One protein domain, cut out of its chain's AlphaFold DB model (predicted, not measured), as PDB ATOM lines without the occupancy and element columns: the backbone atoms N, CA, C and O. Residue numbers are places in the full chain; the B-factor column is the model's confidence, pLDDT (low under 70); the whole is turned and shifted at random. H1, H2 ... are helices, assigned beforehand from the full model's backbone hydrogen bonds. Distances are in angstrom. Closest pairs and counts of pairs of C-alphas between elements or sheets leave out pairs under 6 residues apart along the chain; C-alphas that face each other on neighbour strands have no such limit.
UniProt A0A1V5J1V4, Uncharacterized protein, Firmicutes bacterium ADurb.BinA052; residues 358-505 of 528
ATOM      1  N   GLU A 358     298.386 -54.755  -1.760       71.38
ATOM      2  CA  GLU A 358     297.555 -54.554  -2.947       71.38
ATOM      3  C   GLU A 358     296.674 -53.304  -2.813       71.38
ATOM      4  O   GLU A 358     296.737 -52.416  -3.657       71.38
ATOM      5  N   VAL A 359     295.991 -53.119  -1.680       72.06
ATOM      6  CA  VAL A 359     295.220 -51.897  -1.385       72.06
ATOM      7  C   VAL A 359     296.115 -50.656  -1.355       72.06
ATOM      8  O   VAL A 359     295.746 -49.614  -1.894       72.06
ATOM      9  N   ARG A 360     297.323 -50.735  -0.777       66.19
ATOM     10  CA  ARG A 360     298.290 -49.619  -0.820       66.19
ATOM     11  C   ARG A 360     298.796 -49.341  -2.234       66.19
ATOM     12  O   ARG A 360     299.018 -48.178  -2.566       66.19
ATOM     13  N   SER A 361     298.972 -50.376  -3.051       69.81
ATOM     14  CA  SER A 361     299.332 -50.249  -4.464       69.81
ATOM     15  C   SER A 361     298.208 -49.572  -5.251       69.81
ATOM     16  O   SER A 361     298.461 -48.597  -5.957       69.81
ATOM     17  N   LEU A 362     296.956 -49.986  -5.033       72.25
ATOM     18  CA  LEU A 362     295.769 -49.369  -5.625       72.25
ATOM     19  C   LEU A 362     295.625 -47.906  -5.194       72.25
ATOM     20  O   LEU A 362     295.494 -47.033  -6.044       72.25
ATOM     21  N   LEU A 363     295.757 -47.597  -3.901       71.69
ATOM     22  CA  LEU A 363     295.728 -46.219  -3.394       71.69
ATOM     23  C   LEU A 363     296.848 -45.355  -3.985       71.69
ATOM     24  O   LEU A 363     296.623 -44.191  -4.317       71.69
ATOM     25  N   LYS A 364     298.057 -45.906  -4.142       70.38
ATOM     26  CA  LYS A 364     299.178 -45.207  -4.784       70.38
ATOM     27  C   LYS A 364     298.914 -44.977  -6.274       70.38
ATOM     28  O   LYS A 364     299.224 -43.895  -6.768       70.38
ATOM     29  N   SER A 365     298.313 -45.952  -6.954       71.31
ATOM     30  CA  SER A 365     297.904 -45.854  -8.357       71.31
ATOM     31  C   SER A 365     296.843 -44.765  -8.546       71.31
ATOM     32  O   SER A 365     297.045 -43.842  -9.330       71.31
ATOM     33  N   VAL A 366     295.782 -44.779  -7.733       76.81
ATOM     34  CA  VAL A 366     294.694 -43.787  -7.774       76.81
ATOM     35  C   VAL A 366     295.198 -42.384  -7.426       76.81
ATOM     36  O   VAL A 366     294.860 -41.408  -8.092       76.81
ATOM     37  N   LYS A 367     296.068 -42.242  -6.421       71.12
ATOM     38  CA  LYS A 367     296.667 -40.937  -6.103       71.12
ATOM     39  C   LYS A 367     297.558 -40.425  -7.244       71.12
ATOM     40  O   LYS A 367     297.576 -39.223  -7.511       71.12
ATOM     41  N   GLY A 368     298.281 -41.321  -7.917       71.81
ATOM     42  CA  GLY A 368     299.095 -41.002  -9.092       71.81
ATOM     43  C   GLY A 368     298.259 -40.500 -10.268       71.81
ATOM     44  O   GLY A 368     298.599 -39.471 -10.857       71.81
ATOM     45  N   THR A 369     297.129 -41.155 -10.555       76.88
ATOM     46  CA  THR A 369     296.223 -40.753 -11.642       76.88
ATOM     47  C   THR A 369     295.517 -39.432 -11.353       76.88
ATOM     48  O   THR A 369     295.469 -38.581 -12.238       76.88
ATOM     49  N   ILE A 370     295.054 -39.202 -10.117       80.50
ATOM     50  CA  ILE A 370     294.443 -37.922  -9.715       80.50
ATOM     51  C   ILE A 370     295.453 -36.774  -9.853       80.50
ATOM     52  O   ILE A 370     295.126 -35.731 -10.417       80.50
ATOM     53  N   SER A 371     296.694 -36.976  -9.391       78.44
ATOM     54  CA  SER A 371     297.770 -35.982  -9.528       78.44
ATOM     55  C   SER A 371     298.083 -35.681 -10.999       78.44
ATOM     56  O   SER A 371     298.195 -34.520 -11.393       78.44
ATOM     57  N   GLY A 372     298.156 -36.722 -11.835       80.44
ATOM     58  CA  GLY A 372     298.383 -36.587 -13.272       80.44
ATOM     59  C   GLY A 372     297.270 -35.815 -13.987       80.44
ATOM     60  O   GLY A 372     297.553 -34.913 -14.771       80.44
ATOM     61  N   LEU A 373     296.006 -36.112 -13.679       82.38
ATOM     62  CA  LEU A 373     294.858 -35.431 -14.280       82.38
ATOM     63  C   LEU A 373     294.764 -33.965 -13.835       82.38
ATOM     64  O   LEU A 373     294.511 -33.089 -14.663       82.38
ATOM     65  N   ALA A 374     295.042 -33.679 -12.559       83.19
ATOM     66  CA  ALA A 374     295.111 -32.312 -12.048       83.19
ATOM     67  C   ALA A 374     296.223 -31.499 -12.735       83.19
ATOM     68  O   ALA A 374     295.992 -30.358 -13.136       83.19
ATOM     69  N   ALA A 375     297.404 -32.095 -12.941       83.12
ATOM     70  CA  ALA A 375     298.496 -31.467 -13.682       83.12
ATOM     71  C   ALA A 375     298.098 -31.146 -15.132       83.12
ATOM     72  O   ALA A 375     298.316 -30.023 -15.591       83.12
ATOM     73  N   CYS A 376     297.454 -32.086 -15.834       82.75
ATOM     74  CA  CYS A 376     296.937 -31.848 -17.181       82.75
ATOM     75  C   CYS A 376     295.924 -30.696 -17.207       82.75
ATOM     76  O   CYS A 376     296.030 -29.815 -18.058       82.75
ATOM     77  N   ALA A 377     294.978 -30.654 -16.265       86.31
ATOM     78  CA  ALA A 377     293.986 -29.583 -16.190       86.31
ATOM     79  C   ALA A 377     294.635 -28.202 -15.983       86.31
ATOM     80  O   ALA A 377     294.298 -27.253 -16.690       86.31
ATOM     81  N   ILE A 378     295.611 -28.096 -15.074       84.31
ATOM     82  CA  ILE A 378     296.341 -26.844 -14.814       84.31
ATOM     83  C   ILE A 378     297.115 -26.391 -16.061       84.31
ATOM     84  O   ILE A 378     297.039 -25.219 -16.437       84.31
ATOM     85  N   VAL A 379     297.820 -27.309 -16.734       85.12
ATOM     86  CA  VAL A 379     298.556 -26.995 -17.971       85.12
ATOM     87  C   VAL A 379     297.607 -26.561 -19.082       85.12
ATOM     88  O   VAL A 379     297.893 -25.587 -19.768       85.12
ATOM     89  N   LEU A 380     296.462 -27.230 -19.241       83.75
ATOM     90  CA  LEU A 380     295.459 -26.861 -20.242       83.75
ATOM     91  C   LEU A 380     294.955 -25.434 -20.019       83.75
ATOM     92  O   LEU A 380     294.920 -24.642 -20.958       83.75
ATOM     93  N   VAL A 381     294.606 -25.093 -18.775       83.81
ATOM     94  CA  VAL A 381     294.123 -23.752 -18.418       83.81
ATOM     95  C   VAL A 381     295.210 -22.698 -18.650       83.81
ATOM     96  O   VAL A 381     294.925 -21.666 -19.254       83.81
ATOM     97  N   SER A 382     296.458 -22.959 -18.250       82.12
ATOM     98  CA  SER A 382     297.576 -22.033 -18.489       82.12
ATOM     99  C   SER A 382     297.865 -21.847 -19.984       82.12
ATOM    100  O   SER A 382     298.008 -20.717 -20.448       82.12
ATOM    101  N   LEU A 383     297.852 -22.923 -20.779       81.44
ATOM    102  CA  LEU A 383     298.007 -22.836 -22.234       81.44
ATOM    103  C   LEU A 383     296.866 -22.033 -22.876       81.44
ATOM    104  O   LEU A 383     297.118 -21.179 -23.730       81.44
ATOM    105  N   MET A 384     295.621 -22.264 -22.450       80.12
ATOM    106  CA  MET A 384     294.453 -21.548 -22.959       80.12
ATOM    107  C   MET A 384     294.457 -20.059 -22.613       80.12
ATOM    108  O   MET A 384     294.041 -19.262 -23.452       80.12
ATOM    109  N   LEU A 385     294.882 -19.674 -21.410       74.81
ATOM    110  CA  LEU A 385     294.843 -18.278 -20.967       74.81
ATOM    111  C   LEU A 385     296.069 -17.482 -21.425       74.81
ATOM    112  O   LEU A 385     295.916 -16.382 -21.953       74.81
ATOM    113  N   ASP A 386     297.268 -18.040 -21.266       75.31
ATOM    114  CA  ASP A 386     298.517 -17.294 -21.441       75.31
ATOM    115  C   ASP A 386     299.133 -17.503 -22.821       75.31
ATOM    116  O   ASP A 386     299.529 -16.549 -23.485       75.31
ATOM    117  N   HIS A 387     299.192 -18.746 -23.297       79.56
ATOM    118  CA  HIS A 387     299.909 -19.052 -24.536       79.56
ATOM    119  C   HIS A 387     299.038 -18.935 -25.790       79.56
ATOM    120  O   HIS A 387     299.571 -18.676 -26.868       79.56
ATOM    121  N   SER A 388     297.711 -19.046 -25.681       76.50
ATOM    122  CA  SER A 388     296.813 -18.876 -26.832       76.50
ATOM    123  C   SER A 388     296.857 -17.455 -27.416       76.50
ATOM    124  O   SER A 388     296.846 -17.299 -28.636       76.50
ATOM    125  N   THR A 389     296.980 -16.431 -26.567       73.56
ATOM    126  CA  THR A 389     297.053 -15.013 -26.960       73.56
ATOM    127  C   THR A 389     298.382 -14.711 -27.657       73.56
ATOM    128  O   THR A 389     298.401 -14.136 -28.745       73.56
ATOM    129  N   VAL A 390     299.489 -15.202 -27.090       77.38
ATOM    130  CA  VAL A 390     300.840 -15.083 -27.656       77.38
ATOM    131  C   VAL A 390     300.941 -15.793 -29.007       77.38
ATOM    132  O   VAL A 390     301.480 -15.230 -29.959       77.38
ATOM    133  N   ILE A 391     300.387 -17.005 -29.129       79.00
ATOM    134  CA  ILE A 391     300.402 -17.773 -30.383       79.00
ATOM    135  C   ILE A 391     299.525 -17.100 -31.450       79.00
ATOM    136  O   ILE A 391     299.938 -17.007 -32.608       79.00
ATOM    137  N   ALA A 392     298.340 -16.602 -31.080       75.12
ATOM    138  CA  ALA A 392     297.460 -15.882 -32.001       75.12
ATOM    139  C   ALA A 392     298.110 -14.588 -32.517       75.12
ATOM    140  O   ALA A 392     298.079 -14.333 -33.720       75.12
ATOM    141  N   GLY A 393     298.765 -13.819 -31.640       71.44
ATOM    142  CA  GLY A 393     299.492 -12.606 -32.020       71.44
ATOM    143  C   GLY A 393     300.723 -12.877 -32.875       71.44
ATOM    144  O   GLY A 393     300.899 -12.234 -33.904       71.44
ATOM    145  N   ALA A 394     301.546 -13.865 -32.509       74.38
ATOM    146  CA  ALA A 394     302.713 -14.258 -33.301       74.38
ATOM    147  C   ALA A 394     302.312 -14.704 -34.714       74.38
ATOM    148  O   ALA A 394     302.954 -14.340 -35.697       74.38
ATOM    149  N   ARG A 395     301.201 -15.441 -34.831       72.38
ATOM    150  CA  ARG A 395     300.651 -15.859 -36.123       72.38
ATOM    151  C   ARG A 395     300.072 -14.693 -36.922       72.38
ATOM    152  O   ARG A 395     300.236 -14.681 -38.137       72.38
ATOM    153  N   ALA A 396     299.401 -13.740 -36.277       69.31
ATOM    154  CA  ALA A 396     298.902 -12.541 -36.945       69.31
ATOM    155  C   ALA A 396     300.067 -11.699 -37.497       69.31
ATOM    156  O   ALA A 396     300.059 -11.345 -38.671       69.31
ATOM    157  N   MET A 397     301.122 -11.492 -36.707       71.00
ATOM    158  CA  MET A 397     302.329 -10.789 -37.156       71.00
ATOM    159  C   MET A 397     303.039 -11.510 -38.312       71.00
ATOM    160  O   MET A 397     303.435 -10.866 -39.276       71.00
ATOM    161  N   ALA A 398     303.142 -12.844 -38.270       68.00
ATOM    162  CA  ALA A 398     303.775 -13.632 -39.336       68.00
ATOM    163  C   ALA A 398     302.970 -13.681 -40.652       68.00
ATOM    164  O   ALA A 398     303.521 -14.015 -41.699       68.00
ATOM    165  N   LEU A 399     301.661 -13.404 -40.611       65.12
ATOM    166  CA  LEU A 399     300.790 -13.415 -41.793       65.12
ATOM    167  C   LEU A 399     300.601 -12.027 -42.416       65.12
ATOM    168  O   LEU A 399     300.387 -11.957 -43.623       65.12
ATOM    169  N   TYR A 400     300.679 -10.959 -41.618       66.44
ATOM    170  CA  TYR A 400     300.444  -9.577 -42.059       66.44
ATOM    171  C   TYR A 400     301.711  -8.695 -42.066       66.44
ATOM    172  O   TYR A 400     301.640  -7.542 -42.478       66.44
ATOM    173  N   GLY A 401     302.866  -9.212 -41.633       61.22
ATOM    174  CA  GLY A 401     304.159  -8.519 -41.686       61.22
ATOM    175  C   GLY A 401     304.833  -8.533 -43.063       61.22
ATOM    176  O   GLY A 401     304.507  -9.345 -43.935       61.22
ATOM    177  N   GLU A 402     305.819  -7.650 -43.253       52.31
ATOM    178  CA  GLU A 402     306.675  -7.640 -44.443       52.31
ATOM    179  C   GLU A 402     307.452  -8.965 -44.540       52.31
ATOM    180  O   GLU A 402     308.351  -9.238 -43.748       52.31
ATOM    181  N   GLY A 403     307.079  -9.812 -45.507       57.19
ATOM    182  CA  GLY A 403     307.675 -11.139 -45.700       57.19
ATOM    183  C   GLY A 403     306.810 -12.320 -45.247       57.19
ATOM    184  O   GLY A 403     307.365 -13.361 -44.907       57.19
ATOM    185  N   ALA A 404     305.477 -12.183 -45.269       58.44
ATOM    186  CA  ALA A 404     304.505 -13.217 -44.901       58.44
ATOM    187  C   ALA A 404     304.901 -14.638 -45.363       58.44
ATOM    188  O   ALA A 404     304.731 -15.022 -46.525       58.44
ATOM    189  N   SER A 405     305.425 -15.443 -44.433       61.81
ATOM    190  CA  SER A 405     305.954 -16.774 -44.723       61.81
ATOM    191  C   SER A 405     305.111 -17.851 -44.038       61.81
ATOM    192  O   SER A 405     304.932 -17.905 -42.820       61.81
ATOM    193  N   ARG A 406     304.591 -18.797 -44.835       60.16
ATOM    194  CA  ARG A 406     303.824 -19.950 -44.318       60.16
ATOM    195  C   ARG A 406     304.663 -20.820 -43.366       60.16
ATOM    196  O   ARG A 406     304.099 -21.559 -42.563       60.16
ATOM    197  N   ARG A 407     305.998 -20.727 -43.446       65.69
ATOM    198  CA  ARG A 407     306.944 -21.408 -42.551       65.69
ATOM    199  C   ARG A 407     306.960 -20.800 -41.147       65.69
ATOM    200  O   ARG A 407     306.966 -21.562 -40.188       65.69
ATOM    201  N   GLU A 408     306.886 -19.480 -41.006       67.12
ATOM    202  CA  GLU A 408     306.804 -18.821 -39.693       67.12
ATOM    203  C   GLU A 408     305.448 -19.044 -39.019       67.12
ATOM    204  O   GLU A 408     305.378 -19.306 -37.819       67.12
ATOM    205  N   ALA A 409     304.369 -19.089 -39.804       64.31
ATOM    206  CA  ALA A 409     303.063 -19.494 -39.291       64.31
ATOM    207  C   ALA A 409     303.051 -20.960 -38.798       64.31
ATOM    208  O   ALA A 409     302.362 -21.279 -37.829       64.31
ATOM    209  N   LEU A 410     303.822 -21.855 -39.432       69.81
ATOM    210  CA  LEU A 410     304.028 -23.231 -38.958       69.81
ATOM    211  C   LEU A 410     304.946 -23.296 -37.726       69.81
ATOM    212  O   LEU A 410     304.727 -24.137 -36.854       69.81
ATOM    213  N   ALA A 411     305.915 -22.386 -37.599       75.75
ATOM    214  CA  ALA A 411     306.774 -22.288 -36.420       75.75
ATOM    215  C   ALA A 411     305.976 -21.971 -35.140       75.75
ATOM    216  O   ALA A 411     306.323 -22.464 -34.068       75.75
ATOM    217  N   ALA A 412     304.851 -21.254 -35.250       72.06
ATOM    218  CA  ALA A 412     303.939 -21.005 -34.130       72.06
ATOM    219  C   ALA A 412     303.282 -22.293 -33.579       72.06
ATOM    220  O   ALA A 412     303.074 -22.415 -32.371       72.06
ATOM    221  N   TYR A 413     303.009 -23.286 -34.436       76.25
ATOM    222  CA  TYR A 413     302.527 -24.607 -34.001       76.25
ATOM    223  C   TYR A 413     303.628 -25.415 -33.311       76.25
ATOM    224  O   TYR A 413     303.368 -26.057 -32.293       76.25
ATOM    225  N   GLY A 414     304.860 -25.345 -33.829       80.62
ATOM    226  CA  GLY A 414     306.031 -25.949 -33.189       80.62
ATOM    227  C   GLY A 414     306.292 -25.359 -31.802       80.62
ATOM    228  O   GLY A 414     306.495 -26.101 -30.846       80.62
ATOM    229  N   TYR A 415     306.182 -24.035 -31.666       82.19
ATOM    230  CA  TYR A 415     306.281 -23.342 -30.382       82.19
ATOM    231  C   TYR A 415     305.211 -23.819 -29.390       82.19
ATOM    232  O   TYR A 415     305.549 -24.188 -28.267       82.19
ATOM    233  N   GLY A 416     303.941 -23.893 -29.811       81.50
ATOM    234  CA  GLY A 416     302.855 -24.402 -28.966       81.50
ATOM    235  C   GLY A 416     303.115 -25.827 -28.467       81.50
ATOM    236  O   GLY A 416     302.982 -26.093 -27.273       81.50
ATOM    237  N   ALA A 417     303.562 -26.722 -29.351       85.06
ATOM    238  CA  ALA A 417     303.909 -28.094 -28.991       85.06
ATOM    239  C   ALA A 417     305.104 -28.167 -28.019       85.06
ATOM    240  O   ALA A 417     305.027 -28.862 -27.006       85.06
ATOM    241  N   CYS A 418     306.187 -27.423 -28.266       87.00
ATOM    242  CA  CYS A 418     307.358 -27.407 -27.384       87.00
ATOM    243  C   CYS A 418     307.032 -26.859 -25.989       87.00
ATOM    244  O   CYS A 418     307.457 -27.437 -24.990       87.00
ATOM    245  N   VAL A 419     306.256 -25.775 -25.908       86.12
ATOM    246  CA  VAL A 419     305.854 -25.173 -24.628       86.12
ATOM    247  C   VAL A 419     304.936 -26.111 -23.848       86.12
ATOM    248  O   VAL A 419     305.159 -26.322 -22.658       86.12
ATOM    249  N   GLY A 420     303.954 -26.737 -24.505       85.25
ATOM    250  CA  GLY A 420     303.083 -27.722 -23.861       85.25
ATOM    251  C   GLY A 420     303.850 -28.946 -23.345       85.25
ATOM    252  O   GLY A 420     303.630 -29.384 -22.214       85.25
ATOM    253  N   ALA A 421     304.804 -29.455 -24.131       88.31
ATOM    254  CA  ALA A 421     305.677 -30.562 -23.740       88.31
ATOM    255  C   ALA A 421     306.566 -30.206 -22.539       88.31
ATOM    256  O   ALA A 421     306.718 -31.002 -21.614       88.31
ATOM    257  N   PHE A 422     307.129 -28.994 -22.534       88.69
ATOM    258  CA  PHE A 422     307.983 -28.510 -21.456       88.69
ATOM    259  C   PHE A 422     307.200 -28.272 -20.159       88.69
ATOM    260  O   PHE A 422     307.626 -28.724 -19.097       88.69
ATOM    261  N   LEU A 423     306.037 -27.616 -20.223       86.38
ATOM    262  CA  LEU A 423     305.209 -27.346 -19.042       86.38
ATOM    263  C   LEU A 423     304.701 -28.640 -18.404       86.38
ATOM    264  O   LEU A 423     304.884 -28.850 -17.206       86.38
ATOM    265  N   LEU A 424     304.118 -29.546 -19.195       84.31
ATOM    266  CA  LEU A 424     303.614 -30.800 -18.639       84.31
ATOM    267  C   LEU A 424     304.755 -31.728 -18.201       84.31
ATOM    268  O   LEU A 424     304.654 -32.368 -17.158       84.31
ATOM    269  N   GLY A 425     305.868 -31.751 -18.941       85.12
ATOM    270  CA  GLY A 425     307.059 -32.520 -18.583       85.12
ATOM    271  C   GLY A 425     307.697 -32.051 -17.274       85.12
ATOM    272  O   GLY A 425     307.978 -32.867 -16.399       85.12
ATOM    273  N   THR A 426     307.879 -30.742 -17.087       84.38
ATOM    274  CA  THR A 426     308.442 -30.187 -15.841       84.38
ATOM    275  C   THR A 426     307.537 -30.450 -14.642       84.38
ATOM    276  O   THR A 426     308.022 -30.894 -13.600       84.38
ATOM    277  N   ILE A 427     306.221 -30.281 -14.793       82.62
ATOM    278  CA  ILE A 427     305.254 -30.596 -13.734       82.62
ATOM    279  C   ILE A 427     305.278 -32.092 -13.413       82.62
ATOM    280  O   ILE A 427     305.274 -32.447 -12.235       82.62
ATOM    281  N   ALA A 428     305.388 -32.970 -14.413       77.88
ATOM    282  CA  ALA A 428     305.489 -34.414 -14.204       77.88
ATOM    283  C   ALA A 428     306.758 -34.811 -13.423       77.88
ATOM    284  O   ALA A 428     306.682 -35.648 -12.521       77.88
ATOM    285  N   VAL A 429     307.906 -34.174 -13.696       81.19
ATOM    286  CA  VAL A 429     309.148 -34.394 -12.923       81.19
ATOM    287  C   VAL A 429     308.980 -33.941 -11.475       81.19
ATOM    288  O   VAL A 429     309.309 -34.690 -10.555       81.19
ATOM    289  N   VAL A 430     308.454 -32.731 -11.264       80.75
ATOM    290  CA  VAL A 430     308.310 -32.135  -9.925       80.75
ATOM    291  C   VAL A 430     307.313 -32.916  -9.072       80.75
ATOM    292  O   VAL A 430     307.567 -33.185  -7.900       80.75
ATOM    293  N   THR A 431     306.190 -33.324  -9.657       72.31
ATOM    294  CA  THR A 431     305.133 -34.049  -8.937       72.31
ATOM    295  C   THR A 431     305.412 -35.542  -8.793       72.31
ATOM    296  O   THR A 431     304.695 -36.217  -8.051       72.31
ATOM    297  N   ARG A 432     306.429 -36.077  -9.493       67.12
ATOM    298  CA  ARG A 432     306.630 -37.525  -9.695       67.12
ATOM    299  C   ARG A 432     305.311 -38.230 -10.047       67.12
ATOM    300  O   ARG A 432     305.054 -39.346  -9.591       67.12
ATOM    301  N   ALA A 433     304.441 -37.546 -10.789       59.97
ATOM    302  CA  ALA A 433     303.142 -38.075 -11.155       59.97
ATOM    303  C   ALA A 433     303.335 -39.204 -12.170       59.97
ATOM    304  O   ALA A 433     304.030 -39.045 -13.170       59.97
ATOM    305  N   ALA A 434     302.712 -40.345 -11.904       57.31
ATOM    306  CA  ALA A 434     302.624 -41.449 -12.842       57.31
ATOM    307  C   ALA A 434     301.158 -41.566 -13.259       57.31
ATOM    308  O   ALA A 434     300.313 -41.971 -12.459       57.31
ATOM    309  N   LEU A 435     300.845 -41.181 -14.495       53.44
ATOM    310  CA  LEU A 435     299.580 -41.556 -15.111       53.44
ATOM    311  C   LEU A 435     299.696 -43.040 -15.448       53.44
ATOM    312  O   LEU A 435     300.552 -43.406 -16.246       53.44
ATOM    313  N   ALA A 436     298.887 -43.860 -14.770       53.62
ATOM    314  CA  ALA A 436     298.568 -45.251 -15.104       53.62
ATOM    315  C   ALA A 436     299.647 -45.962 -15.945       53.62
ATOM    316  O   ALA A 436     299.519 -46.052 -17.161       53.62
ATOM    317  N   SER A 437     300.729 -46.390 -15.277       53.81
ATOM    318  CA  SER A 437     301.857 -47.172 -15.825       53.81
ATOM    319  C   SER A 437     302.626 -46.598 -17.030       53.81
ATOM    320  O   SER A 437     303.604 -47.209 -17.462       53.81
ATOM    321  N   MET A 438     302.284 -45.411 -17.535       60.84
ATOM    322  CA  MET A 438     302.989 -44.760 -18.636       60.84
ATOM    323  C   MET A 438     304.148 -43.899 -18.114       60.84
ATOM    324  O   MET A 438     303.987 -43.049 -17.238       60.84
ATOM    325  N   GLY A 439     305.351 -44.144 -18.642       67.69
ATOM    326  CA  GLY A 439     306.568 -43.445 -18.228       67.69
ATOM    327  C   GLY A 439     306.579 -41.954 -18.588       67.69
ATOM    328  O   GLY A 439     305.735 -41.456 -19.331       67.69
ATOM    329  N   PHE A 440     307.618 -41.251 -18.129       76.31
ATOM    330  CA  PHE A 440     307.897 -39.841 -18.442       76.31
ATOM    331  C   PHE A 440     307.677 -39.419 -19.920       76.31
ATOM    332  O   PHE A 440     307.124 -38.338 -20.135       76.31
ATOM    333  N   PRO A 441     308.008 -40.238 -20.945       80.19
ATOM    334  CA  PRO A 441     307.787 -39.863 -22.345       80.19
ATOM    335  C   PRO A 441     306.320 -39.583 -22.689       80.19
ATOM    336  O   PRO A 441     306.037 -38.724 -23.522       80.19
ATOM    337  N   ALA A 442     305.377 -40.270 -22.035       80.94
ATOM    338  CA  ALA A 442     303.953 -40.098 -22.299       80.94
ATOM    339  C   ALA A 442     303.464 -38.700 -21.902       80.94
ATOM    340  O   ALA A 442     302.692 -38.089 -22.635       80.94
ATOM    341  N   PHE A 443     303.968 -38.150 -20.794       79.38
ATOM    342  CA  PHE A 443     303.646 -36.788 -20.361       79.38
ATOM    343  C   PHE A 443     304.177 -35.734 -21.327       79.38
ATOM    344  O   PHE A 443     303.493 -34.757 -21.620       79.38
ATOM    345  N   VAL A 444     305.380 -35.943 -21.861       84.88
ATOM    346  CA  VAL A 444     305.974 -35.038 -22.851       84.88
ATOM    347  C   VAL A 444     305.151 -35.046 -24.142       84.88
ATOM    348  O   VAL A 444     304.828 -33.983 -24.670       84.88
ATOM    349  N   LEU A 445     304.749 -36.231 -24.619       86.38
ATOM    350  CA  LEU A 445     303.906 -36.376 -25.811       86.38
ATOM    351  C   LEU A 445     302.507 -35.783 -25.615       86.38
ATOM    352  O   LEU A 445     302.014 -35.070 -26.487       86.38
ATOM    353  N   LEU A 446     301.883 -36.035 -24.464       85.81
ATOM    354  CA  LEU A 446     300.563 -35.500 -24.144       85.81
ATOM    355  C   LEU A 446     300.598 -33.970 -24.047       85.81
ATOM    356  O   LEU A 446     299.736 -33.293 -24.604       85.81
ATOM    357  N   GLY A 447     301.638 -33.417 -23.420       86.25
ATOM    358  CA  GLY A 447     301.856 -31.976 -23.343       86.25
ATOM    359  C   GLY A 447     302.048 -31.359 -24.727       86.25
ATOM    360  O   GLY A 447     301.447 -30.327 -25.029       86.25
ATOM    361  N   ALA A 448     302.812 -32.021 -25.601       87.19
ATOM    362  CA  ALA A 448     302.988 -31.590 -26.985       87.19
ATOM    363  C   ALA A 448     301.658 -31.565 -27.755       87.19
ATOM    364  O   ALA A 448     301.360 -30.586 -28.441       87.19
ATOM    365  N   ALA A 449     300.835 -32.606 -27.604       87.94
ATOM    366  CA  ALA A 449     299.521 -32.686 -28.235       87.94
ATOM    367  C   ALA A 449     298.580 -31.578 -27.735       87.94
ATOM    368  O   ALA A 449     297.957 -30.886 -28.539       87.94
ATOM    369  N   MET A 450     298.527 -31.346 -26.420       85.44
ATOM    370  CA  MET A 450     297.731 -30.266 -25.825       85.44
ATOM    371  C   MET A 450     298.188 -28.881 -26.305       85.44
ATOM    372  O   MET A 450     297.361 -28.023 -26.626       85.44
ATOM    373  N   GLY A 451     299.500 -28.672 -26.417       85.44
ATOM    374  CA  GLY A 451     300.091 -27.462 -26.982       85.44
ATOM    375  C   GLY A 451     299.726 -27.242 -28.453       85.44
ATOM    376  O   GLY A 451     299.369 -26.131 -28.846       85.44
ATOM    377  N   LEU A 452     299.729 -28.309 -29.258       84.88
ATOM    378  CA  LEU A 452     299.347 -28.264 -30.671       84.88
ATOM    379  C   LEU A 452     297.856 -27.942 -30.856       84.88
ATOM    380  O   LEU A 452     297.503 -27.095 -31.677       84.88
ATOM    381  N   VAL A 453     296.987 -28.573 -30.060       85.31
ATOM    382  CA  VAL A 453     295.540 -28.295 -30.049       85.31
ATOM    383  C   VAL A 453     295.278 -26.847 -29.647       85.31
ATOM    384  O   VAL A 453     294.469 -26.168 -30.278       85.31
ATOM    385  N   THR A 454     296.006 -26.337 -28.651       82.50
ATOM    386  CA  THR A 454     295.899 -24.934 -28.237       82.50
ATOM    387  C   THR A 454     296.342 -23.994 -29.356       82.50
ATOM    388  O   THR A 454     295.647 -23.022 -29.633       82.50
ATOM    389  N   ALA A 455     297.439 -24.293 -30.060       80.06
ATOM    390  CA  ALA A 455     297.901 -23.493 -31.196       80.06
ATOM    391  C   ALA A 455     296.904 -23.491 -32.371       80.06
ATOM    392  O   ALA A 455     296.708 -22.466 -33.027       80.06
ATOM    393  N   TRP A 456     296.230 -24.618 -32.606       80.81
ATOM    394  CA  TRP A 456     295.145 -24.715 -33.583       80.81
ATOM    395  C   TRP A 456     293.912 -23.906 -33.164       80.81
ATOM    396  O   TRP A 456     293.330 -23.196 -33.986       80.81
ATOM    397  N   ALA A 457     293.540 -23.968 -31.886       77.75
ATOM    398  CA  ALA A 457     292.389 -23.262 -31.336       77.75
ATOM    399  C   ALA A 457     292.654 -21.767 -31.065       77.75
ATOM    400  O   ALA A 457     291.701 -21.001 -30.932       77.75
ATOM    401  N   ALA A 458     293.915 -21.328 -31.020       74.69
ATOM    402  CA  ALA A 458     294.324 -19.968 -30.661       74.69
ATOM    403  C   ALA A 458     293.586 -18.850 -31.432       74.69
ATOM    404  O   ALA A 458     293.067 -17.948 -30.775       74.69
ATOM    405  N   PRO A 459     293.405 -18.918 -32.771       68.00
ATOM    406  CA  PRO A 459     292.673 -17.884 -33.514       68.00
ATOM    407  C   PRO A 459     291.188 -17.785 -33.141       68.00
ATOM    408  O   PRO A 459     290.575 -16.742 -33.337       68.00
ATOM    409  N   ARG A 460     290.595 -18.870 -32.621       69.62
ATOM    410  CA  ARG A 460     289.202 -18.901 -32.141       69.62
ATOM    411  C   ARG A 460     289.091 -18.495 -30.674       69.62
ATOM    412  O   ARG A 460     288.084 -17.927 -30.269       69.62
ATOM    413  N   LEU A 461     290.103 -18.821 -29.872       64.12
ATOM    414  CA  LEU A 461     290.111 -18.565 -28.434       64.12
ATOM    415  C   LEU A 461     290.449 -17.111 -28.098       64.12
ATOM    416  O   LEU A 461     289.894 -16.593 -27.128       64.12
ATOM    417  N   SER A 462     291.323 -16.475 -28.876       65.00
ATOM    418  CA  SER A 462     291.714 -15.074 -28.727       65.00
ATOM    419  C   SER A 462     291.852 -14.434 -30.112       65.00
ATOM    420  O   SER A 462     292.965 -14.363 -30.639       65.00
ATOM    421  N   PRO A 463     290.741 -14.013 -30.742       62.59
ATOM    422  CA  PRO A 463     290.797 -13.371 -32.047       62.59
ATOM    423  C   PRO A 463     291.532 -12.030 -31.930       62.59
ATOM    424  O   PRO A 463     291.066 -11.113 -31.262       62.59
ATOM    425  N   VAL A 464     292.691 -11.933 -32.577       67.44
ATOM    426  CA  VAL A 464     293.440 -10.680 -32.730       67.44
ATOM    427  C   VAL A 464     292.915  -9.981 -33.980       67.44
ATOM    428  O   VAL A 464     292.770 -10.623 -35.024       67.44
ATOM    429  N   SER A 465     292.592  -8.691 -33.888       70.06
ATOM    430  CA  SER A 465     292.064  -7.964 -35.038       70.06
ATOM    431  C   SER A 465     293.184  -7.703 -36.058       70.06
ATOM    432  O   SER A 465     294.260  -7.205 -35.728       70.06
ATOM    433  N   ALA A 466     292.953  -8.089 -37.316       67.06
ATOM    434  CA  ALA A 466     293.965  -7.958 -38.367       67.06
ATOM    435  C   ALA A 466     294.299  -6.485 -38.665       67.06
ATOM    436  O   ALA A 466     295.461  -6.154 -38.875       67.06
ATOM    437  N   GLY A 467     293.295  -5.602 -38.599       65.94
ATOM    438  CA  GLY A 467     293.470  -4.169 -38.844       65.94
ATOM    439  C   GLY A 467     294.326  -3.456 -37.792       65.94
ATOM    440  O   GLY A 467     295.071  -2.548 -38.140       65.94
ATOM    441  N   GLU A 468     294.285  -3.872 -36.520       70.25
ATOM    442  CA  GLU A 468     295.147  -3.279 -35.481       70.25
ATOM    443  C   GLU A 468     296.603  -3.714 -35.641       70.25
ATOM    444  O   GLU A 468     297.514  -2.909 -35.455       70.25
ATOM    445  N   VAL A 469     296.826  -4.976 -36.017       70.75
ATOM    446  CA  VAL A 469     298.168  -5.501 -36.297       70.75
ATOM    447  C   VAL A 469     298.774  -4.777 -37.499       70.75
ATOM    448  O   VAL A 469     299.908  -4.314 -37.416       70.75
ATOM    449  N   GLU A 470     298.007  -4.596 -38.575       73.19
ATOM    450  CA  GLU A 470     298.438  -3.869 -39.776       73.19
ATOM    451  C   GLU A 470     298.730  -2.386 -39.488       73.19
ATOM    452  O   GLU A 470     299.773  -1.873 -39.895       73.19
ATOM    453  N   ALA A 471     297.883  -1.713 -38.701       72.44
ATOM    454  CA  ALA A 471     298.114  -0.330 -38.284       72.44
ATOM    455  C   ALA A 471     299.391  -0.175 -37.436       72.44
ATOM    456  O   ALA A 471     300.144   0.780 -37.617       72.44
ATOM    457  N   CYS A 472     299.677  -1.122 -36.537       71.25
ATOM    458  CA  CYS A 472     300.894  -1.096 -35.719       71.25
ATOM    459  C   CYS A 472     302.166  -1.324 -36.542       71.25
ATOM    460  O   CYS A 472     303.193  -0.705 -36.264       71.25
ATOM    461  N   ILE A 473     302.093  -2.188 -37.558       74.31
ATOM    462  CA  ILE A 473     303.188  -2.404 -38.511       74.31
ATOM    463  C   ILE A 473     303.426  -1.127 -39.325       74.31
ATOM    464  O   ILE A 473     304.570  -0.704 -39.467       74.31
ATOM    465  N   ALA A 474     302.360  -0.461 -39.786       76.69
ATOM    466  CA  ALA A 474     302.456   0.799 -40.523       76.69
ATOM    467  C   ALA A 474     303.045   1.949 -39.681       76.69
ATOM    468  O   ALA A 474     303.735   2.817 -40.211       76.69
ATOM    469  N   LEU A 475     302.820   1.929 -38.363       76.44
ATOM    470  CA  LEU A 475     303.432   2.849 -37.395       76.44
ATOM    471  C   LEU A 475     304.897   2.504 -37.058       76.44
ATOM    472  O   LEU A 475     305.532   3.232 -36.297       76.44
ATOM    473  N   GLY A 476     305.449   1.418 -37.613       77.31
ATOM    474  CA  GLY A 476     306.845   1.016 -37.430       77.31
ATOM    475  C   GLY A 476     307.161   0.406 -36.061       77.31
ATOM    476  O   GLY A 476     308.325   0.378 -35.665       77.31
ATOM    477  N   LEU A 477     306.151  -0.072 -35.324       77.25
ATOM    478  CA  LEU A 477     306.356  -0.688 -34.011       77.25
ATOM    479  C   LEU A 477     307.074  -2.034 -34.136       77.25
ATOM    480  O   LEU A 477     306.756  -2.854 -35.001       77.25
ATOM    481  N   SER A 478     308.013  -2.301 -33.224       77.75
ATOM    482  CA  SER A 478     308.690  -3.596 -33.204       77.75
ATOM    483  C   SER A 478     307.722  -4.721 -32.792       77.75
ATOM    484  O   SER A 478     306.791  -4.494 -32.009       77.75
ATOM    485  N   PRO A 479     307.954  -5.981 -33.217       71.19
ATOM    486  CA  PRO A 479     307.102  -7.118 -32.841       71.19
ATOM    487  C   PRO A 479     306.948  -7.308 -31.322       71.19
ATOM    488  O   PRO A 479     305.919  -7.786 -30.841       71.19
ATOM    489  N   SER A 480     307.964  -6.913 -30.547       74.56
ATOM    490  CA  SER A 480     307.940  -6.988 -29.083       74.56
ATOM    491  C   SER A 480     307.038  -5.928 -28.444       74.56
ATOM    492  O   SER A 480     306.339  -6.219 -27.472       74.56
ATOM    493  N   GLU A 481     306.999  -4.725 -29.015       74.56
ATOM    494  CA  GLU A 481     306.126  -3.635 -28.570       74.56
ATOM    495  C   GLU A 481     304.679  -3.919 -28.959       74.56
ATOM    496  O   GLU A 481     303.782  -3.750 -28.142       74.56
ATOM    497  N   MET A 482     304.451  -4.471 -30.151       71.56
ATOM    498  CA  MET A 482     303.115  -4.869 -30.596       71.56
ATOM    499  C   MET A 482     302.507  -5.969 -29.716       71.56
ATOM    500  O   MET A 482     301.339  -5.894 -29.325       71.56
ATOM    501  N   MET A 483     303.308  -6.973 -29.339       74.25
ATOM    502  CA  MET A 483     302.867  -8.016 -28.413       74.25
ATOM    503  C   MET A 483     302.476  -7.422 -27.050       74.25
ATOM    504  O   MET A 483     301.475  -7.826 -26.460       74.25
ATOM    505  N   ARG A 484     303.245  -6.440 -26.565       73.62
ATOM    506  CA  ARG A 484     303.062  -5.827 -25.246       73.62
ATOM    507  C   ARG A 484     301.894  -4.844 -25.190       73.62
ATOM    508  O   ARG A 484     301.142  -4.872 -24.222       73.62
ATOM    509  N   GLU A 485     301.754  -3.981 -26.185       69.12
ATOM    510  CA  GLU A 485     300.801  -2.863 -26.151       69.12
ATOM    511  C   GLU A 485     299.434  -3.236 -26.746       69.12
ATOM    512  O   GLU A 485     298.421  -2.657 -26.357       69.12
ATOM    513  N   VAL A 486     299.377  -4.221 -27.654       68.12
ATOM    514  CA  VAL A 486     298.154  -4.529 -28.419       68.12
ATOM    515  C   VAL A 486     297.682  -5.964 -28.215       68.12
ATOM    516  O   VAL A 486     296.545  -6.178 -27.803       68.12
ATOM    517  N   VAL A 487     298.544  -6.964 -28.423       70.19
ATOM    518  CA  VAL A 487     298.109  -8.375 -28.396       70.19
ATOM    519  C   VAL A 487     297.776  -8.859 -26.979       70.19
ATOM    520  O   VAL A 487     296.705  -9.421 -26.755       70.19
ATOM    521  N   VAL A 488     298.679  -8.669 -26.011       69.50
ATOM    522  CA  VAL A 488     298.495  -9.161 -24.632       69.50
ATOM    523  C   VAL A 488     297.341  -8.450 -23.900       69.50
ATOM    524  O   VAL A 488     296.593  -9.140 -23.203       69.50
ATOM    525  N   PRO A 489     297.126  -7.124 -24.047       67.56
ATOM    526  CA  PRO A 489     295.990  -6.432 -23.425       67.56
ATOM    527  C   PRO A 489     294.630  -6.730 -24.071       67.56
ATOM    528  O   PRO A 489     293.617  -6.670 -23.381       67.56
ATOM    529  N   ALA A 490     294.593  -7.037 -25.374       64.62
ATOM    530  CA  ALA A 490     293.366  -7.429 -26.076       64.62
ATOM    531  C   ALA A 490     292.974  -8.900 -25.830       64.62
ATOM    532  O   ALA A 490     291.831  -9.296 -26.072       64.62
ATOM    533  N   GLY A 491     293.918  -9.713 -25.349       61.97
ATOM    534  CA  GLY A 491     293.692 -11.099 -24.963       61.97
ATOM    535  C   GLY A 491     292.859 -11.258 -23.685       61.97
ATOM    536  O   GLY A 491     292.587 -10.316 -22.942       61.97
ATOM    537  N   LYS A 492     292.452 -12.499 -23.403       65.31
ATOM    538  CA  LYS A 492     291.755 -12.853 -22.155       65.31
ATOM    539  C   LYS A 492     292.654 -12.591 -20.929       65.31
ATOM    540  O   LYS A 492     293.874 -12.709 -21.050       65.31
ATOM    541  N   PRO A 493     292.088 -12.271 -19.746       64.25
ATOM    542  CA  PRO A 493     292.876 -11.996 -18.546       64.25
ATOM    543  C   PRO A 493     293.640 -13.252 -18.098       64.25
ATOM    544  O   PRO A 493     293.076 -14.152 -17.480       64.25
ATOM    545  N   GLY A 494     294.924 -13.303 -18.445       66.38
ATOM    546  CA  GLY A 494     295.884 -14.321 -18.023       66.38
ATOM    547  C   GLY A 494     296.962 -13.765 -17.086       66.38
ATOM    548  O   GLY A 494     296.981 -12.575 -16.752       66.38
ATOM    549  N   THR A 495     297.904 -14.616 -16.689       68.50
ATOM    550  CA  THR A 495     299.071 -14.235 -15.881       68.50
ATOM    551  C   THR A 495     299.943 -13.207 -16.605       68.50
ATOM    552  O   THR A 495     300.406 -12.246 -15.986       68.50
ATOM    553  N   LEU A 496     300.084 -13.331 -17.931       69.50
ATOM    554  CA  LEU A 496     300.833 -12.378 -18.756       69.50
ATOM    555  C   LEU A 496     300.184 -10.989 -18.793       69.50
ATOM    556  O   LEU A 496     300.891  -9.987 -18.799       69.50
ATOM    557  N   SER A 497     298.851 -10.912 -18.745       68.38
ATOM    558  CA  SER A 497     298.124  -9.637 -18.679       68.38
ATOM    559  C   SER A 497     298.372  -8.918 -17.345       68.38
ATOM    560  O   SER A 497     298.660  -7.722 -17.319       68.38
ATOM    561  N   LEU A 498     298.367  -9.661 -16.229       69.38
ATOM    562  CA  LEU A 498     298.660  -9.121 -14.896       69.38
ATOM    563  C   LEU A 498     300.107  -8.627 -14.762       69.38
ATOM    564  O   LEU A 498     300.338  -7.553 -14.208       69.38
ATOM    565  N   LEU A 499     301.070  -9.384 -15.295       70.62
ATOM    566  CA  LEU A 499     302.493  -9.019 -15.298       70.62
ATOM    567  C   LEU A 499     302.801  -7.829 -16.215       70.62
ATOM    568  O   LEU A 499     303.746  -7.083 -15.953       70.62
ATOM    569  N   ASN A 500     302.016  -7.650 -17.278       74.19
ATOM    570  CA  ASN A 500     302.218  -6.584 -18.252       74.19
ATOM    571  C   ASN A 500     301.566  -5.250 -17.847       74.19
ATOM    572  O   ASN A 500     302.003  -4.191 -18.285       74.19
ATOM    573  N   ARG A 501     300.572  -5.281 -16.951       70.56
ATOM    574  CA  ARG A 501     299.823  -4.105 -16.484       70.56
ATOM    575  C   ARG A 501     300.678  -2.899 -16.035       70.56
ATOM    576  O   ARG A 501     300.348  -1.795 -16.449       70.56
ATOM    577  N   PRO A 502     301.771  -3.045 -15.257       67.50
ATOM    578  CA  PRO A 502     302.591  -1.901 -14.837       67.50
ATOM    579  C   PRO A 502     303.549  -1.371 -15.921       67.50
ATOM    580  O   PRO A 502     304.291  -0.429 -15.658       67.50
ATOM    581  N   ARG A 503     303.604  -2.000 -17.102       65.38
ATOM    582  CA  ARG A 503     304.548  -1.667 -18.187       65.38
ATOM    583  C   ARG A 503     303.862  -1.131 -19.445       65.38
ATOM    584  O   ARG A 503     304.536  -0.941 -20.453       65.38
ATOM    585  N   LEU A 504     302.548  -0.917 -19.382       64.56
ATOM    586  CA  LEU A 504     301.769  -0.346 -20.474       64.56
ATOM    587  C   LEU A 504     302.019   1.155 -20.549       64.56
ATOM    588  O   LEU A 504     301.886   1.862 -19.553       64.56
ATOM    589  N   ILE A 505     302.365   1.634 -21.740       61.78
ATOM    590  CA  ILE A 505     302.565   3.068 -21.985       61.78
ATOM    591  C   ILE A 505     301.214   3.731 -22.306       61.78
ATOM    592  O   ILE A 505     300.989   4.886 -21.955       61.78
TER     593      ILE A 505
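AT A GLANCE: This is residues 358 to 505 of the 528 residues of an uncharacterized protein of Firmicutes bacterium ADurb.BinA052 (UniProt A0A1V5J1V4). A long, kinked helix, H1, forms the spine; H2 folds back along it, H3 crosses both, and short H4 and H5 pack on its later part, with H6 beside H5. Residues 358 to 363 of H1 stick out. The printed part has 148 residues with six named helices, H1 to H6 in order, and no named strand: all helix, mostly crossed. It is loose, with a radius of gyration of the C-alphas of 18.3 A, spanning 67 by 34 by 22 A.

HOW THE PARTS SIT: The hub, H1, residues 358 to 400, kinks by 39 degrees near residue 387. It makes a hairpin with H2, residues 406 to 431, at a shallow tilt of 26 degrees; their closest C-alphas, Arg 395 and Ala 409, are 5.4 A apart. H3, residues 440 to 461, touches H2 at a steep tilt of 46 degrees, closest at C-alphas 447 and 421, 4.1 A. With its residues 376 to 392 alone, H1 touches H3, closest at C-alphas 388 and 458, 4.7 A. With residues 389 to 397 alone it touches H5, residues 479 to 490, closest at C-alphas 393 and 487, 5.7 A. H4, residues 466 to 474, touches residues 396 to 400 of H1, closest at C-alphas 470 and 400, 6.5 A. H6, residues 495 to 503, touches H5, closest at C-alphas 497 and 488, 6.0 A. H2 and H5 are apart. Every O i to N i+4 pair is within hydrogen-bond range in H4; in H1 36 of 39 are, H2 21 of 22, H3 16 of 18, H5 5 of 8, H6 3 of 5.

IN THESE COORDINATES: H1 begins at C-alpha 358 (297.555, -54.554, -2.947) and is 59.7 A long; H2 is 38.1 A and H3 29.5 A. H4, H5 and H6 measure 12.4, 15.3 and 13.9 A; H6 ends at C-alpha 503 (304.548, -1.667, -18.187).

THE WHOLE: The C-alphas farthest apart, Glu 358 and Leu 475, are 67.2 A apart. The printed part has no cut and no long link. Mean pLDDT of the printed part is 73.9; 49 residues are under 70, among them 398 to 410 and 488 to 498.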